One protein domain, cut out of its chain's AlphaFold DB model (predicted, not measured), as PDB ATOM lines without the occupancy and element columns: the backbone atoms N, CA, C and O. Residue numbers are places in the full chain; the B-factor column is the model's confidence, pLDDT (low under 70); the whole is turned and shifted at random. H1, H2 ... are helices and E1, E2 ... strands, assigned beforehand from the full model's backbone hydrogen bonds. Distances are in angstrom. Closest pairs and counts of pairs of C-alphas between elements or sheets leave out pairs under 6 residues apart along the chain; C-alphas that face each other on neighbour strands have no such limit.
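This is residues 153 to 281 of the 760 residues of the protein "Dockerin domain-containing protein" of Clostridium sp. CAG:138 (UniProt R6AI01). A small closed barrel of seven strands, E1 to E7, has helix H2 packed on its outside over E6 and E7, and beyond H2 the loop residues 251 to 256 stick out. The printed part has 129 residues, in the order E1 E2 E3 H1 E4 E5 H2 E6 E7, and is mostly strand. Round the mixed ring run E1 E2 E3 E4 E5 E7 E6 and back to E1. The whole is compact, with a radius of gyration of the C-alphas of 14.3 A and spans of 45 by 31 by 28 A.

E1, residues 153 to 157, begins at C-alpha 153 (183.853, 182.251, 128.369). E2, residues 170 to 177, is 22.1 A long, and E3, 188 to 196, 21.4 A. H1 is residues 200 to 203. E4, 209 to 219, measures 15.9 A and E5, 222 to 232, 18.1 A; they bend by 120 degrees at 216 and 124 degrees at 225. H2, 241 to 249, measures 11.9 A. E6, 261 to 268, is 19.9 A long; E7, 271 to 280, is 23.8 A and ends at C-alpha 280 (195.447, 189.373, 122.973).

E1 E2 E3 form a meander, each strand the antiparallel neighbour of the one before, with N 154 and O 175 at 2.8 A and N 174 and O 190 at 2.8 A. E3 and E4 are antiparallel, N 193 to O 212 2.8 A. Hairpin E4 and E5 has N 211 and O 228 at 2.8 A. E5 and E7 are antiparallel, N 229 to O 279 2.8 A; hairpin E6 and E7 has N 273 and O 266 at 2.8 A. E6 and E1, parallel, close the ring, N 153 to O 265 2.8 A. H2 lies outside the barrel along the strands, at a height over the sheet of 10.1 A; its closest C-alphas to E6 are Leu 243 and Cys 261, 6.5 A. H1 is only just on the barrel, with 5 pairs of C-alphas within 10 A. In H2 every O i to N i+4 pair is within hydrogen-bond range; H1 is too short for one.

The two C-alphas farthest apart, Asn 159 and Ser 253, are 45.3 A apart. The links E1 to E2 and H2 to E6 are long. The printed part has no cut, and no printed residue is under 70 in pLDDT.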
ATOM      1  N   LEU A 153     183.331 182.867 129.588       98.56
ATOM      2  CA  LEU A 153     183.853 182.251 128.369       98.56
ATOM      3  C   LEU A 153     183.680 180.726 128.409       98.56
ATOM      4  O   LEU A 153     184.411 180.016 129.100       98.56
ATOM      5  N   ASP A 154     182.757 180.210 127.604       98.56
ATOM      6  CA  ASP A 154     182.609 178.780 127.348       98.56
ATOM      7  C   ASP A 154     183.466 178.363 126.150       98.56
ATOM      8  O   ASP A 154     183.345 178.917 125.053       98.56
ATOM      9  N   ILE A 155     184.296 177.338 126.344       98.50
ATOM     10  CA  ILE A 155     185.092 176.708 125.291       98.50
ATOM     11  C   ILE A 155     184.663 175.247 125.193       98.50
ATOM     12  O   ILE A 155     184.858 174.453 126.114       98.50
ATOM     13  N   THR A 156     184.061 174.896 124.060       98.25
ATOM     14  CA  THR A 156     183.497 173.564 123.824       98.25
ATOM     15  C   THR A 156     184.236 172.859 122.697       98.25
ATOM     16  O   THR A 156     184.334 173.380 121.585       98.25
ATOM     17  N   THR A 157     184.714 171.649 122.963       97.06
ATOM     18  CA  THR A 157     185.337 170.751 121.985       97.06
ATOM     19  C   THR A 157     184.516 169.473 121.845       97.06
ATOM     20  O   THR A 157     183.764 169.101 122.737       97.06
ATOM     21  N   LEU A 158     184.662 168.763 120.720       93.06
ATOM     22  CA  LEU A 158     183.993 167.463 120.537       93.06
ATOM     23  C   LEU A 158     184.528 166.384 121.489       93.06
ATOM     24  O   LEU A 158     183.792 165.486 121.886       93.06
ATOM     25  N   ASN A 159     185.817 166.466 121.816       87.88
ATOM     26  CA  ASN A 159     186.489 165.533 122.709       87.88
ATOM     27  C   ASN A 159     186.498 166.064 124.146       87.88
ATOM     28  O   ASN A 159     186.264 167.255 124.379       87.88
ATOM     29  N   ASP A 160     186.840 165.180 125.086       89.44
ATOM     30  CA  ASP A 160     187.216 165.579 126.441       89.44
ATOM     31  C   ASP A 160     188.316 166.650 126.382       89.44
ATOM     32  O   ASP A 160     189.338 166.489 125.704       89.44
ATOM     33  N   PHE A 161     188.081 167.755 127.089       92.19
ATOM     34  CA  PHE A 161     188.973 168.902 127.116       92.19
ATOM     35  C   PHE A 161     190.331 168.564 127.754       92.19
ATOM     36  O   PHE A 161     191.347 169.175 127.419       92.19
ATOM     37  N   SER A 162     190.388 167.536 128.611       89.88
ATOM     38  CA  SER A 162     191.633 167.054 129.226       89.88
ATOM     39  C   SER A 162     192.666 166.542 128.206       89.88
ATOM     40  O   SER A 162     193.865 166.520 128.497       89.88
ATOM     41  N   LEU A 163     192.219 166.179 126.995       92.19
ATOM     42  CA  LEU A 163     193.049 165.647 125.911       92.19
ATOM     43  C   LEU A 163     193.701 166.736 125.044       92.19
ATOM     44  O   LEU A 163     194.498 166.425 124.158       92.19
ATOM     45  N   ILE A 164     193.368 168.011 125.263       95.00
ATOM     46  CA  ILE A 164     193.945 169.125 124.506       95.00
ATOM     47  C   ILE A 164     195.408 169.326 124.930       95.00
ATOM     48  O   ILE A 164     195.695 169.703 126.064       95.00
ATOM     49  N   GLY A 165     196.338 169.085 123.999       95.12
ATOM     50  CA  GLY A 165     197.787 169.235 124.182       95.12
ATOM     51  C   GLY A 165     198.375 170.509 123.559       95.12
ATOM     52  O   GLY A 165     197.658 171.326 122.982       95.12
ATOM     53  N   LYS A 166     199.706 170.667 123.640       93.69
ATOM     54  CA  LYS A 166     200.446 171.814 123.065       93.69
ATOM     55  C   LYS A 166     200.804 171.660 121.582       93.69
ATOM     56  O   LYS A 166     201.094 172.652 120.911       93.69
ATOM     57  N   ASP A 167     200.787 170.432 121.071       90.69
ATOM     58  CA  ASP A 167     201.281 170.125 119.725       90.69
ATOM     59  C   ASP A 167     200.301 170.515 118.622       90.69
ATOM     60  O   ASP A 167     200.705 171.058 117.597       90.69
ATOM     61  N   ASN A 168     199.004 170.293 118.842       93.25
ATOM     62  CA  ASN A 168     198.000 170.378 117.786       93.25
ATOM     63  C   ASN A 168     196.885 171.357 118.139       93.25
ATOM     64  O   ASN A 168     196.359 171.347 119.250       93.25
ATOM     65  N   TRP A 169     196.497 172.171 117.161       96.50
ATOM     66  CA  TRP A 169     195.275 172.963 117.232       96.50
ATOM     67  C   TRP A 169     194.056 172.049 117.099       96.50
ATOM     68  O   TRP A 169     193.987 171.236 116.179       96.50
ATOM     69  N   VAL A 170     193.088 172.205 117.998       97.81
ATOM     70  CA  VAL A 170     191.848 171.424 118.018       97.81
ATOM     71  C   VAL A 170     190.672 172.355 117.790       97.81
ATOM     72  O   VAL A 170     190.604 173.420 118.396       97.81
ATOM     73  N   SER A 171     189.747 171.961 116.915       98.00
ATOM     74  CA  SER A 171     188.528 172.728 116.658       98.00
ATOM     75  C   SER A 171     187.692 172.894 117.927       98.00
ATOM     76  O   SER A 171     187.441 171.924 118.647       98.00
ATOM     77  N   ALA A 172     187.240 174.120 118.166       98.19
ATOM     78  CA  ALA A 172     186.435 174.495 119.316       98.19
ATOM     79  C   ALA A 172     185.358 175.512 118.922       98.19
ATOM     80  O   ALA A 172     185.534 176.302 117.992       98.19
ATOM     81  N   ASN A 173     184.256 175.493 119.665       98.25
ATOM     82  CA  ASN A 173     183.257 176.553 119.671       98.25
ATOM     83  C   ASN A 173     183.435 177.401 120.927       98.25
ATOM     84  O   ASN A 173     183.709 176.872 122.006       98.25
ATOM     85  N   PHE A 174     183.247 178.702 120.770       98.31
ATOM     86  CA  PHE A 174     183.417 179.706 121.806       98.31
ATOM     87  C   PHE A 174     182.102 180.453 121.998       98.31
ATOM     88  O   PHE A 174     181.472 180.862 121.018       98.31
ATOM     89  N   SER A 175     181.713 180.650 123.253       98.19
ATOM     90  CA  SER A 175     180.642 181.564 123.640       98.19
ATOM     91  C   SER A 175     181.163 182.483 124.735       98.19
ATOM     92  O   SER A 175     181.613 182.000 125.768       98.19
ATOM     93  N   LEU A 176     181.125 183.791 124.506       98.31
ATOM     94  CA  LEU A 176     181.476 184.815 125.480       98.31
ATOM     95  C   LEU A 176     180.224 185.632 125.778       98.31
ATOM     96  O   LEU A 176     179.665 186.266 124.882       98.31
ATOM     97  N   THR A 177     179.798 185.596 127.033       96.88
ATOM     98  CA  THR A 177     178.670 186.385 127.544       96.88
ATOM     99  C   THR A 177     179.194 187.419 128.522       96.88
ATOM    100  O   THR A 177     180.104 187.133 129.304       96.88
ATOM    101  N   LEU A 178     178.661 188.636 128.447       95.25
ATOM    102  CA  LEU A 178     179.099 189.711 129.329       95.25
ATOM    103  C   LEU A 178     178.591 189.470 130.752       95.25
ATOM    104  O   LEU A 178     177.494 188.949 130.953       95.25
ATOM    105  N   GLY A 179     179.409 189.867 131.724       93.50
ATOM    106  CA  GLY A 179     179.006 189.963 133.121       93.50
ATOM    107  C   GLY A 179     178.304 191.292 133.401       93.50
ATOM    108  O   GLY A 179     177.680 191.895 132.529       93.50
ATOM    109  N   THR A 180     178.457 191.798 134.622       96.06
ATOM    110  CA  THR A 180     177.843 193.080 135.012       96.06
ATOM    111  C   THR A 180     178.554 194.283 134.380       96.06
ATOM    112  O   THR A 180     177.931 195.304 134.068       96.06
ATOM    113  N   LYS A 181     179.876 194.187 134.187       94.00
ATOM    114  CA  LYS A 181     180.654 195.235 133.521       94.00
ATOM    115  C   LYS A 181     180.200 195.393 132.074       94.00
ATOM    116  O   LYS A 181     180.078 194.421 131.331       94.00
ATOM    117  N   LYS A 182     179.953 196.644 131.682       89.31
ATOM    118  CA  LYS A 182     179.538 196.996 130.325       89.31
ATOM    119  C   LYS A 182     180.765 197.180 129.447       89.31
ATOM    120  O   LYS A 182     181.686 197.894 129.824       89.31
ATOM    121  N   TYR A 183     180.713 196.580 128.267       89.62
ATOM    122  CA  TYR A 183     181.715 196.723 127.218       89.62
ATOM    123  C   TYR A 183     181.045 197.306 125.974       89.62
ATOM    124  O   TYR A 183     179.857 197.063 125.737       89.62
ATOM    125  N   SER A 184     181.786 198.072 125.176       86.88
ATOM    126  CA  SER A 184     181.276 198.606 123.900       86.88
ATOM    127  C   SER A 184     181.114 197.498 122.853       86.88
ATOM    128  O   SER A 184     180.292 197.594 121.942       86.88
ATOM    129  N   SER A 185     181.893 196.430 123.006       79.25
ATOM    130  CA  SER A 185     181.909 195.214 122.209       79.25
ATOM    131  C   SER A 185     182.399 194.050 123.074       79.25
ATOM    132  O   SER A 185     183.283 194.219 123.912       79.25
ATOM    133  N   GLY A 186     181.853 192.843 122.899       74.38
ATOM    134  CA  GLY A 186     182.405 191.702 123.629       74.38
ATOM    135  C   GLY A 186     181.561 190.443 123.714       74.38
ATOM    136  O   GLY A 186     182.136 189.394 123.972       74.38
ATOM    137  N   GLU A 187     180.249 190.488 123.463       89.75
ATOM    138  CA  GLU A 187     179.510 189.237 123.264       89.75
ATOM    139  C   GLU A 187     180.003 188.537 122.000       89.75
ATOM    140  O   GLU A 187     180.179 189.159 120.947       89.75
ATOM    141  N   PHE A 188     180.218 187.230 122.097       95.75
ATOM    142  CA  PHE A 188     180.705 186.448 120.974       95.75
ATOM    143  C   PHE A 188     180.115 185.049 120.975       95.75
ATOM    144  O   PHE A 188     180.041 184.386 122.002       95.75
ATOM    145  N   SER A 189     179.754 184.573 119.789       97.38
ATOM    146  CA  SER A 189     179.483 183.167 119.531       97.38
ATOM    147  C   SER A 189     180.097 182.808 118.188       97.38
ATOM    148  O   SER A 189     179.803 183.447 117.174       97.38
ATOM    149  N   GLY A 190     180.988 181.822 118.169       96.94
ATOM    150  CA  GLY A 190     181.676 181.440 116.944       96.94
ATOM    151  C   GLY A 190     182.604 180.248 117.107       96.94
ATOM    152  O   GLY A 190     182.778 179.706 118.196       96.94
ATOM    153  N   SER A 191     183.201 179.834 115.997       97.69
ATOM    154  CA  SER A 191     184.144 178.721 115.948       97.69
ATOM    155  C   SER A 191     185.589 179.202 115.826       97.69
ATOM    156  O   SER A 191     185.881 180.352 115.479       97.69
ATOM    157  N   GLY A 192     186.504 178.285 116.098       98.00
ATOM    158  CA  GLY A 192     187.929 178.464 115.896       98.00
ATOM    159  C   GLY A 192     188.690 177.255 116.408       98.00
ATOM    160  O   GLY A 192     188.226 176.116 116.318       98.00
ATOM    161  N   TYR A 193     189.859 177.513 116.978       98.44
ATOM    162  CA  TYR A 193     190.769 176.487 117.447       98.44
ATOM    163  C   TYR A 193     191.347 176.833 118.813       98.44
ATOM    164  O   TYR A 193     191.643 177.992 119.105       98.44
ATOM    165  N   VAL A 194     191.564 175.805 119.625       98.31
ATOM    166  CA  VAL A 194     192.234 175.886 120.923       98.31
ATOM    167  C   VAL A 194     193.474 174.994 120.920       98.31
ATOM    168  O   VAL A 194     193.502 173.950 120.266       98.31
ATOM    169  N   LYS A 195     194.524 175.418 121.622       97.19
ATOM    170  CA  LYS A 195     195.756 174.643 121.801       97.19
ATOM    171  C   LYS A 195     196.368 174.946 123.159       97.19
ATOM    172  O   LYS A 195     196.355 176.098 123.586       97.19
ATOM    173  N   GLY A 196     196.939 173.945 123.819       96.31
ATOM    174  CA  GLY A 196     197.714 174.164 125.035       96.31
ATOM    175  C   GLY A 196     198.877 175.134 124.815       96.31
ATOM    176  O   GLY A 196     199.437 175.207 123.716       96.31
ATOM    177  N   ARG A 197     199.251 175.887 125.850       93.12
ATOM    178  CA  ARG A 197     200.421 176.782 125.815       93.12
ATOM    179  C   ARG A 197     201.200 176.744 127.127       93.12
ATOM    180  O   ARG A 197     200.769 176.120 128.085       93.12
ATOM    181  N   GLY A 198     202.323 177.453 127.161       88.56
ATOM    182  CA  GLY A 198     203.156 177.578 128.354       88.56
ATOM    183  C   GLY A 198     204.132 176.417 128.533       88.56
ATOM    184  O   GLY A 198     204.044 175.372 127.875       88.56
ATOM    185  N   ASN A 199     205.088 176.635 129.428       85.12
ATOM    186  CA  ASN A 199     206.112 175.665 129.794       85.12
ATOM    187  C   ASN A 199     205.811 175.136 131.192       85.12
ATOM    188  O   ASN A 199     205.036 174.191 131.312       85.12
ATOM    189  N   LEU A 200     206.327 175.791 132.233       84.38
ATOM    190  CA  LEU A 200     206.048 175.409 133.614       84.38
ATOM    191  C   LEU A 200     204.547 175.487 133.939       84.38
ATOM    192  O   LEU A 200     203.993 174.550 134.495       84.38
ATOM    193  N   SER A 201     203.849 176.533 133.493       89.38
ATOM    194  CA  SER A 201     202.398 176.672 133.697       89.38
ATOM    195  C   SER A 201     201.558 175.553 133.065       89.38
ATOM    196  O   SER A 201     200.432 175.306 133.482       89.38
ATOM    197  N   TRP A 202     202.096 174.810 132.091       93.06
ATOM    198  CA  TRP A 202     201.403 173.657 131.511       93.06
ATOM    199  C   TRP A 202     201.401 172.422 132.427       93.06
ATOM    200  O   TRP A 202     200.565 171.529 132.259       93.06
ATOM    201  N   THR A 203     202.329 172.349 133.387       91.94
ATOM    202  CA  THR A 203     202.396 171.251 134.367       91.94
ATOM    203  C   THR A 203     201.448 171.463 135.547       91.94
ATOM    204  O   THR A 203     201.267 170.554 136.356       91.94
ATOM    205  N   GLN A 204     200.813 172.634 135.629       92.56
ATOM    206  CA  GLN A 204     199.900 173.004 136.700       92.56
ATOM    207  C   GLN A 204     198.489 172.427 136.478       92.56
ATOM    208  O   GLN A 204     198.101 172.161 135.335       92.56
ATOM    209  N   PRO A 205     197.693 172.246 137.550       93.56
ATOM    210  CA  PRO A 205     196.308 171.783 137.449       93.56
ATOM    211  C   PRO A 205     195.418 172.682 136.582       93.56
ATOM    212  O   PRO A 205     194.725 172.186 135.691       93.56
ATOM    213  N   GLN A 206     195.469 174.001 136.790       95.56
ATOM    214  CA  GLN A 206     194.761 174.970 135.955       95.56
ATOM    215  C   GLN A 206     195.669 175.398 134.792       95.56
ATOM    216  O   GLN A 206     196.585 176.200 134.958       95.56
ATOM    217  N   LYS A 207     195.428 174.843 133.599       96.06
ATOM    218  CA  LYS A 207     196.300 175.024 132.426       96.06
ATOM    219  C   LYS A 207     195.921 176.245 131.579       96.06
ATOM    220  O   LYS A 207     194.725 176.510 131.433       96.06
ATOM    221  N   PRO A 208     196.892 176.950 130.966       96.56
ATOM    222  CA  PRO A 208     196.637 178.031 130.015       96.56
ATOM    223  C   PRO A 208     196.470 177.523 128.572       96.56
ATOM    224  O   PRO A 208     197.096 176.544 128.155       96.56
ATOM    225  N   TYR A 209     195.694 178.244 127.757       97.88
ATOM    226  CA  TYR A 209     195.400 177.860 126.369       97.88
ATOM    227  C   TYR A 209     195.533 179.039 125.398       97.88
ATOM    228  O   TYR A 209     195.195 180.176 125.713       97.88
ATOM    229  N   SER A 210     196.032 178.770 124.192       97.94
ATOM    230  CA  SER A 210     195.938 179.677 123.044       97.94
ATOM    231  C   SER A 210     194.613 179.476 122.317       97.94
ATOM    232  O   SER A 210     194.178 178.341 122.126       97.94
ATOM    233  N   ILE A 211     194.029 180.574 121.846       98.38
ATOM    234  CA  ILE A 211     192.777 180.621 121.093       98.38
ATOM    235  C   ILE A 211     193.058 181.254 119.726       98.38
ATOM    236  O   ILE A 211     193.705 182.299 119.628       98.38
ATOM    237  N   LYS A 212     192.566 180.618 118.661       98.38
ATOM    238  CA  LYS A 212     192.595 181.137 117.292       98.38
ATOM    239  C   LYS A 212     191.179 181.154 116.723       98.38
ATOM    240  O   LYS A 212     190.650 180.101 116.387       98.38
ATOM    241  N   LEU A 213     190.581 182.331 116.600       98.00
ATOM    242  CA  LEU A 213     189.258 182.516 115.999       98.00
ATOM    243  C   LEU A 213     189.321 182.417 114.467       98.00
ATOM    244  O   LEU A 213     190.348 182.727 113.855       98.00
ATOM    245  N   GLU A 214     188.207 182.037 113.837       97.81
ATOM    246  CA  GLU A 214     188.095 182.009 112.369       97.81
ATOM    247  C   GLU A 214     188.217 183.406 111.747       97.81
ATOM    248  O   GLU A 214     188.880 183.601 110.721       97.81
ATOM    249  N   GLN A 215     187.609 184.403 112.390       95.75
ATOM    250  CA  GLN A 215     187.583 185.795 111.947       95.75
ATOM    251  C   GLN A 215     188.173 186.715 113.009       95.75
ATOM    252  O   GLN A 215     188.215 186.364 114.188       95.75
ATOM    253  N   LYS A 216     188.680 187.879 112.577       96.00
ATOM    254  CA  LYS A 216     189.110 188.910 113.523       96.00
ATOM    255  C   LYS A 216     187.866 189.415 114.245       96.00
ATOM    256  O   LYS A 216     186.965 189.938 113.595       96.00
ATOM    257  N   THR A 217     187.841 189.269 115.563       95.94
ATOM    258  CA  THR A 217     186.706 189.667 116.398       95.94
ATOM    259  C   THR A 217     187.236 190.346 117.645       95.94
ATOM    260  O   THR A 217     188.234 189.888 118.198       95.94
ATOM    261  N   SER A 218     186.598 191.434 118.070       96.12
ATOM    262  CA  SER A 218     186.891 192.095 119.343       96.12
ATOM    263  C   SER A 218     186.158 191.381 120.476       96.12
ATOM    264  O   SER A 218     184.970 191.086 120.341       96.12
ATOM    265  N   LEU A 219     186.868 191.078 121.563       96.19
ATOM    266  CA  LEU A 219     186.325 190.438 122.762       96.19
ATOM    267  C   LEU A 219     186.623 191.338 123.968       96.19
ATOM    268  O   LEU A 219     187.785 191.626 124.222       96.19
ATOM    269  N   LEU A 220     185.597 191.760 124.716       95.56
ATOM    270  CA  LEU A 220     185.728 192.618 125.909       95.56
ATOM    271  C   LEU A 220     186.503 193.923 125.641       95.56
ATOM    272  O   LEU A 220     187.414 194.278 126.382       95.56
ATOM    273  N   ASP A 221     186.178 194.601 124.538       93.94
ATOM    274  CA  ASP A 221     186.864 195.803 124.030       93.94
ATOM    275  C   ASP A 221     188.367 195.640 123.705       93.94
ATOM    276  O   ASP A 221     189.034 196.600 123.305       93.94
ATOM    277  N   ILE A 222     188.907 194.417 123.764       95.69
ATOM    278  CA  ILE A 222     190.222 194.096 123.200       95.69
ATOM    279  C   ILE A 222     190.120 194.210 121.667       95.69
ATOM    280  O   ILE A 222     189.191 193.636 121.087       95.69
ATOM    281  N   PRO A 223     191.027 194.935 120.979       94.62
ATOM    282  CA  PRO A 223     190.973 195.137 119.536       94.62
ATOM    283  C   PRO A 223     190.815 193.841 118.747       94.62
ATOM    284  O   PRO A 223     191.332 192.787 119.112       94.62
ATOM    285  N   ALA A 224     190.104 193.931 117.624       95.69
ATOM    286  CA  ALA A 224     189.764 192.762 116.831       95.69
ATOM    287  C   ALA A 224     191.011 192.042 116.288       95.69
ATOM    288  O   ALA A 224     191.659 192.497 115.347       95.69
ATOM    289  N   THR A 225     191.278 190.852 116.820       96.06
ATOM    290  CA  THR A 225     192.324 189.932 116.361       96.06
ATOM    291  C   THR A 225     191.755 188.519 116.222       96.06
ATOM    292  O   THR A 225     190.645 188.219 116.663       96.06
ATOM    293  N   LYS A 226     192.508 187.628 115.572       96.94
ATOM    294  CA  LYS A 226     192.219 186.188 115.592       96.94
ATOM    295  C   LYS A 226     192.887 185.484 116.768       96.94
ATOM    296  O   LYS A 226     192.474 184.380 117.099       96.94
ATOM    297  N   ARG A 227     193.957 186.051 117.337       96.69
ATOM    298  CA  ARG A 227     194.865 185.340 118.248       96.69
ATOM    299  C   ARG A 227     194.723 185.873 119.671       96.69
ATOM    300  O   ARG A 227     195.239 186.941 119.993       96.69
ATOM    301  N   TYR A 228     194.093 185.066 120.513       98.00
ATOM    302  CA  TYR A 228     193.944 185.299 121.946       98.00
ATOM    303  C   TYR A 228     194.647 184.197 122.744       98.00
ATOM    304  O   TYR A 228     195.092 183.176 122.204       98.00
ATOM    305  N   ALA A 229     194.742 184.391 124.048       98.00
ATOM    306  CA  ALA A 229     195.024 183.333 124.998       98.00
ATOM    307  C   ALA A 229     194.189 183.532 126.261       98.00
ATOM    308  O   ALA A 229     193.817 184.654 126.592       98.00
ATOM    309  N   ILE A 230     193.947 182.436 126.968       98.06
ATOM    310  CA  ILE A 230     193.558 182.463 128.373       98.06
ATOM    311  C   ILE A 230     194.777 182.060 129.197       98.06
ATOM    312  O   ILE A 230     195.308 180.952 129.061       98.06
ATOM    313  N   VAL A 231     195.271 182.997 129.996       96.44
ATOM    314  CA  VAL A 231     196.393 182.785 130.909       96.44
ATOM    315  C   VAL A 231     195.816 182.388 132.258       96.44
ATOM    316  O   VAL A 231     194.940 183.069 132.790       96.44
ATOM    317  N   ALA A 232     196.256 181.237 132.761       92.81
ATOM    318  CA  ALA A 232     195.874 180.768 134.081       92.81
ATOM    319  C   ALA A 232     196.650 181.566 135.125       92.81
ATOM    320  O   ALA A 232     197.863 181.717 135.000       92.81
ATOM    321  N   SER A 233     195.973 182.005 136.179       88.44
ATOM    322  CA  SER A 233     196.637 182.644 137.313       88.44
ATOM    323  C   SER A 233     196.940 181.634 138.421       88.44
ATOM    324  O   SER A 233     196.976 182.019 139.576       88.44
ATOM    325  N   TYR A 234     197.094 180.334 138.128       92.56
ATOM    326  CA  TYR A 234     197.159 179.257 139.133       92.56
ATOM    327  C   TYR A 234     198.167 179.528 140.257       92.56
ATOM    328  O   TYR A 234     197.775 179.510 141.419       92.56
ATOM    329  N   SER A 235     199.418 179.850 139.916       89.94
ATOM    330  CA  SER A 235     200.456 180.180 140.905       89.94
ATOM    331  C   SER A 235     200.218 181.497 141.633       89.94
ATOM    332  O   SER A 235     200.762 181.688 142.711       89.94
ATOM    333  N   ASP A 236     199.460 182.415 141.036       93.38
ATOM    334  CA  ASP A 236     199.230 183.754 141.557       93.38
ATOM    335  C   ASP A 236     197.996 183.750 142.482       93.38
ATOM    336  O   ASP A 236     196.858 183.665 141.994       93.38
ATOM    337  N   PRO A 237     198.171 183.845 143.816       91.19
ATOM    338  CA  PRO A 237     197.045 183.909 144.741       91.19
ATOM    339  C   PRO A 237     196.227 185.195 144.564       91.19
ATOM    340  O   PRO A 237     195.022 185.163 144.768       91.19
ATOM    341  N   SER A 238     196.837 186.294 144.096       93.38
ATOM    342  CA  SER A 238     196.135 187.560 143.820       93.38
ATOM    343  C   SER A 238     195.346 187.539 142.510       93.38
ATOM    344  O   SER A 238     194.599 188.467 142.227       93.38
ATOM    345  N   LEU A 239     195.552 186.525 141.664       96.12
ATOM    346  CA  LEU A 239     195.010 186.400 140.306       96.12
ATOM    347  C   LEU A 239     195.422 187.490 139.297       96.12
ATOM    348  O   LEU A 239     195.179 187.297 138.102       96.12
ATOM    349  N   MET A 240     196.011 188.606 139.736       95.88
ATOM    350  CA  MET A 240     196.039 189.859 138.984       95.88
ATOM    351  C   MET A 240     197.423 190.358 138.558       95.88
ATOM    352  O   MET A 240     197.458 191.315 137.789       95.88
ATOM    353  N   ARG A 241     198.546 189.744 138.968       96.12
ATOM    354  CA  ARG A 241     199.915 190.258 138.702       96.12
ATOM    355  C   ARG A 241     200.163 190.581 137.230       96.12
ATOM    356  O   ARG A 241     200.619 191.673 136.893       96.12
ATOM    357  N   ASN A 242     199.802 189.650 136.347       95.31
ATOM    358  CA  ASN A 242     199.866 189.854 134.900       95.31
ATOM    359  C   ASN A 242     198.984 191.035 134.465       95.31
ATOM    360  O   ASN A 242     199.461 191.966 133.821       95.31
ATOM    361  N   LEU A 243     197.704 191.023 134.847       96.94
ATOM    362  CA  LEU A 243     196.723 192.008 134.395       96.94
ATOM    363  C   LEU A 243     197.053 193.432 134.861       96.94
ATOM    364  O   LEU A 243     197.002 194.353 134.044       96.94
ATOM    365  N   VAL A 244     197.421 193.627 136.131       96.88
ATOM    366  CA  VAL A 244     197.789 194.960 136.641       96.88
ATOM    367  C   VAL A 244     199.054 195.471 135.964       96.88
ATOM    368  O   VAL A 244     199.127 196.653 135.650       96.88
ATOM    369  N   THR A 245     200.002 194.585 135.641       97.19
ATOM    370  CA  THR A 245     201.229 194.966 134.932       97.19
ATOM    371  C   THR A 245     200.950 195.392 133.499       97.19
ATOM    372  O   THR A 245     201.454 196.425 133.069       97.19
ATOM    373  N   TYR A 246     200.098 194.669 132.769       96.44
ATOM    374  CA  TYR A 246     199.706 195.075 131.418       96.44
ATOM    375  C   TYR A 246     198.899 196.379 131.416       96.44
ATOM    376  O   TYR A 246     199.147 197.263 130.598       96.44
ATOM    377  N   LYS A 247     197.963 196.548 132.357       95.81
ATOM    378  CA  LYS A 247     197.171 197.782 132.462       95.81
ATOM    379  C   LYS A 247     198.026 198.989 132.872       95.81
ATOM    380  O   LYS A 247     197.853 200.051 132.281       95.81
ATOM    381  N   ALA A 248     198.949 198.833 133.824       94.88
ATOM    382  CA  ALA A 248     199.882 199.890 134.226       94.88
ATOM    383  C   ALA A 248     200.899 200.189 133.115       94.88
ATOM    384  O   ALA A 248     201.189 201.350 132.831       94.88
ATOM    385  N   GLY A 249     201.387 199.147 132.435       94.88
ATOM    386  CA  GLY A 249     202.352 199.238 131.342       94.88
ATOM    387  C   GLY A 249     201.892 200.117 130.181       94.88
ATOM    388  O   GLY A 249     202.731 200.667 129.479       94.88
ATOM    389  N   ALA A 250     200.586 200.343 130.015       92.75
ATOM    390  CA  ALA A 250     200.053 201.300 129.043       92.75
ATOM    391  C   ALA A 250     200.516 202.759 129.273       92.75
ATOM    392  O   ALA A 250     200.361 203.589 128.381       92.75
ATOM    393  N   LEU A 251     201.072 203.085 130.447       93.44
ATOM    394  CA  LEU A 251     201.689 204.386 130.737       93.44
ATOM    395  C   LEU A 251     203.168 204.477 130.324       93.44
ATOM    396  O   LEU A 251     203.760 205.551 130.448       93.44
ATOM    397  N   LEU A 252     203.776 203.381 129.859       95.12
ATOM    398  CA  LEU A 252     205.163 203.364 129.399       95.12
ATOM    399  C   LEU A 252     205.273 204.090 128.053       95.12
ATOM    400  O   LEU A 252     204.908 203.559 127.009       95.12
ATOM    401  N   SER A 253     205.780 205.319 128.083       92.50
ATOM    402  CA  SER A 253     205.875 206.215 126.924       92.50
ATOM    403  C   SER A 253     206.785 205.725 125.789       92.50
ATOM    404  O   SER A 253     206.638 206.190 124.664       92.50
ATOM    405  N   GLY A 254     207.719 204.818 126.075       94.19
ATOM    406  CA  GLY A 254     208.600 204.166 125.107       94.19
ATOM    407  C   GLY A 254     208.103 202.797 124.633       94.19
ATOM    408  O   GLY A 254     208.805 202.152 123.864       94.19
ATOM    409  N   MET A 255     206.942 202.318 125.099       93.62
ATOM    410  CA  MET A 255     206.349 201.060 124.632       93.62
ATOM    411  C   MET A 255     205.232 201.336 123.624       93.62
ATOM    412  O   MET A 255     204.131 201.727 124.002       93.62
ATOM    413  N   ASP A 256     205.472 201.028 122.350       90.56
ATOM    414  CA  ASP A 256     204.456 201.196 121.297       90.56
ATOM    415  C   ASP A 256     203.277 200.221 121.437       90.56
ATOM    416  O   ASP A 256     202.165 200.485 120.978       90.56
ATOM    417  N   TYR A 257     203.505 199.078 122.089       94.75
ATOM    418  CA  TYR A 257     202.484 198.064 122.294       94.75
ATOM    419  C   TYR A 257     202.631 197.364 123.645       94.75
ATOM    420  O   TYR A 257     203.686 196.830 123.994       94.75
ATOM    421  N   VAL A 258     201.507 197.293 124.359       94.38
ATOM    422  CA  VAL A 258     201.313 196.496 125.571       94.38
ATOM    423  C   VAL A 258     200.054 195.642 125.390       94.38
ATOM    424  O   VAL A 258     199.040 196.164 124.914       94.38
ATOM    425  N   PRO A 259     200.082 194.342 125.740       94.50
ATOM    426  CA  PRO A 259     198.930 193.465 125.561       94.50
ATOM    427  C   PRO A 259     197.681 193.943 126.307       94.50
ATOM    428  O   PRO A 259     197.726 194.229 127.503       94.50
ATOM    429  N   LYS A 260     196.527 193.953 125.636       95.62
ATOM    430  CA  LYS A 260     195.236 194.227 126.283       95.62
ATOM    431  C   LYS A 260     194.616 192.945 126.829       95.62
ATOM    432  O   LYS A 260     194.651 191.890 126.188       95.62
ATOM    433  N   CYS A 261     194.046 193.040 128.028       96.69
ATOM    434  CA  CYS A 261     193.499 191.893 128.735       96.69
ATOM    435  C   CYS A 261     192.365 192.247 129.706       96.69
ATOM    436  O   CYS A 261     192.286 193.373 130.201       96.69
ATOM    437  N   GLU A 262     191.520 191.256 129.997       97.50
ATOM    438  CA  GLU A 262     190.403 191.322 130.949       97.50
ATOM    439  C   GLU A 262     190.227 189.968 131.668       97.50
ATOM    440  O   GLU A 262     190.612 188.918 131.142       97.50
ATOM    441  N   PHE A 263     189.639 189.978 132.869       98.00
ATOM    442  CA  PHE A 263     189.292 188.750 133.596       98.00
ATOM    443  C   PHE A 263     188.085 188.045 132.971       98.00
ATOM    444  O   PHE A 263     187.138 188.697 132.528       98.00
ATOM    445  N   VAL A 264     188.104 186.712 132.975       98.12
ATOM    446  CA  VAL A 264     186.998 185.869 132.505       98.12
ATOM    447  C   VAL A 264     186.826 184.625 133.376       98.12
ATOM    448  O   VAL A 264     187.808 183.979 133.744       98.12
ATOM    449  N   ASP A 265     185.575 184.246 133.630       97.81
ATOM    450  CA  ASP A 265     185.224 182.927 134.158       97.81
ATOM    451  C   ASP A 265     185.198 181.913 133.017       97.81
ATOM    452  O   ASP A 265     184.437 182.061 132.056       97.81
ATOM    453  N   VAL A 266     186.026 180.871 133.107       98.50
ATOM    454  CA  VAL A 266     186.181 179.900 132.015       98.50
ATOM    455  C   VAL A 266     185.459 178.598 132.322       98.50
ATOM    456  O   VAL A 266     185.624 178.004 133.390       98.50
ATOM    457  N   TYR A 267     184.716 178.118 131.326       98.44
ATOM    458  CA  TYR A 267     184.049 176.824 131.338       98.44
ATOM    459  C   TYR A 267     184.551 175.962 130.180       98.44
ATOM    460  O   TYR A 267     184.533 176.380 129.020       98.44
ATOM    461  N   PHE A 268     184.965 174.734 130.481       98.19
ATOM    462  CA  PHE A 268     185.384 173.746 129.489       98.19
ATOM    463  C   PHE A 268     184.315 172.672 129.351       98.19
ATOM    464  O   PHE A 268     184.020 171.966 130.310       98.19
ATOM    465  N   ASN A 269     183.715 172.549 128.164       97.38
ATOM    466  CA  ASN A 269     182.603 171.620 127.912       97.38
ATOM    467  C   ASN A 269     181.464 171.719 128.956       97.38
ATOM    468  O   ASN A 269     180.846 170.715 129.302       97.38
ATOM    469  N   GLY A 270     181.187 172.928 129.457       96.50
ATOM    470  CA  GLY A 270     180.158 173.196 130.470       96.50
ATOM    471  C   GLY A 270     180.626 173.100 131.927       96.50
ATOM    472  O   GLY A 270     179.881 173.511 132.814       96.50
ATOM    473  N   GLU A 271     181.852 172.640 132.183       97.12
ATOM    474  CA  GLU A 271     182.422 172.516 133.529       97.12
ATOM    475  C   GLU A 271     183.267 173.742 133.895       97.12
ATOM    476  O   GLU A 271     184.172 174.128 133.152       97.12
ATOM    477  N   TYR A 272     183.000 174.345 135.056       97.62
ATOM    478  CA  TYR A 272     183.740 175.516 135.536       97.62
ATOM    479  C   TYR A 272     185.207 175.179 135.831       97.62
ATOM    480  O   TYR A 272     185.499 174.207 136.541       97.62
ATOM    481  N   ASN A 273     186.133 176.014 135.348       97.25
ATOM    482  CA  ASN A 273     187.573 175.830 135.532       97.25
ATOM    483  C   ASN A 273     188.296 176.996 136.235       97.25
ATOM    484  O   ASN A 273     189.527 177.012 136.291       97.25
ATOM    485  N   GLY A 274     187.565 177.943 136.819       97.00
ATOM    486  CA  GLY A 274     188.158 179.074 137.536       97.00
ATOM    487  C   GLY A 274     188.283 180.344 136.699       97.00
ATOM    488  O   GLY A 274     187.970 180.364 135.504       97.00
ATOM    489  N   ILE A 275     188.817 181.377 137.348       98.06
ATOM    490  CA  ILE A 275     189.114 182.676 136.739       98.06
ATOM    491  C   ILE A 275     190.412 182.587 135.923       98.06
ATOM    492  O   ILE A 275     191.405 181.996 136.363       98.06
ATOM    493  N   TYR A 276     190.395 183.199 134.740       98.19
ATOM    494  CA  TYR A 276     191.530 183.371 133.834       98.19
ATOM    495  C   TYR A 276     191.666 184.835 133.401       98.19
ATOM    496  O   TYR A 276     190.727 185.622 133.506       98.19
ATOM    497  N   ILE A 277     192.823 185.178 132.834       98.38
ATOM    498  CA  ILE A 277     193.023 186.428 132.094       98.38
ATOM    499  C   ILE A 277     192.888 186.129 130.594       98.38
ATOM    500  O   ILE A 277     193.713 185.400 130.033       98.38
ATOM    501  N   LEU A 278     191.869 186.688 129.939       98.19
ATOM    502  CA  LEU A 278     191.766 186.724 128.478       98.19
ATOM    503  C   LEU A 278     192.665 187.845 127.959       98.19
ATOM    504  O   LEU A 278     192.504 188.996 128.351       98.19
ATOM    505  N   ILE A 279     193.599 187.519 127.072       97.69
ATOM    506  CA  ILE A 279     194.628 188.445 126.585       97.69
ATOM    507  C   ILE A 279     194.810 188.311 125.073       97.69
ATOM    508  O   ILE A 279     194.789 187.199 124.530       97.69
ATOM    509  N   GLU A 280     195.000 189.427 124.368       96.00
ATOM    510  CA  GLU A 280     195.447 189.373 122.973       96.00
ATOM    511  C   GLU A 280     196.897 188.892 122.877       96.00
ATOM    512  O   GLU A 280     197.752 189.218 123.700       96.00
ATOM    513  N   ARG A 281     197.206 188.096 121.851       94.50
ATOM    514  CA  ARG A 281     198.586 187.652 121.635       94.50
ATOM    515  C   ARG A 281     199.396 188.716 120.888       94.50
ATOM    516  O   ARG A 281     198.896 189.195 119.866       94.50
TER     517      ARG A 281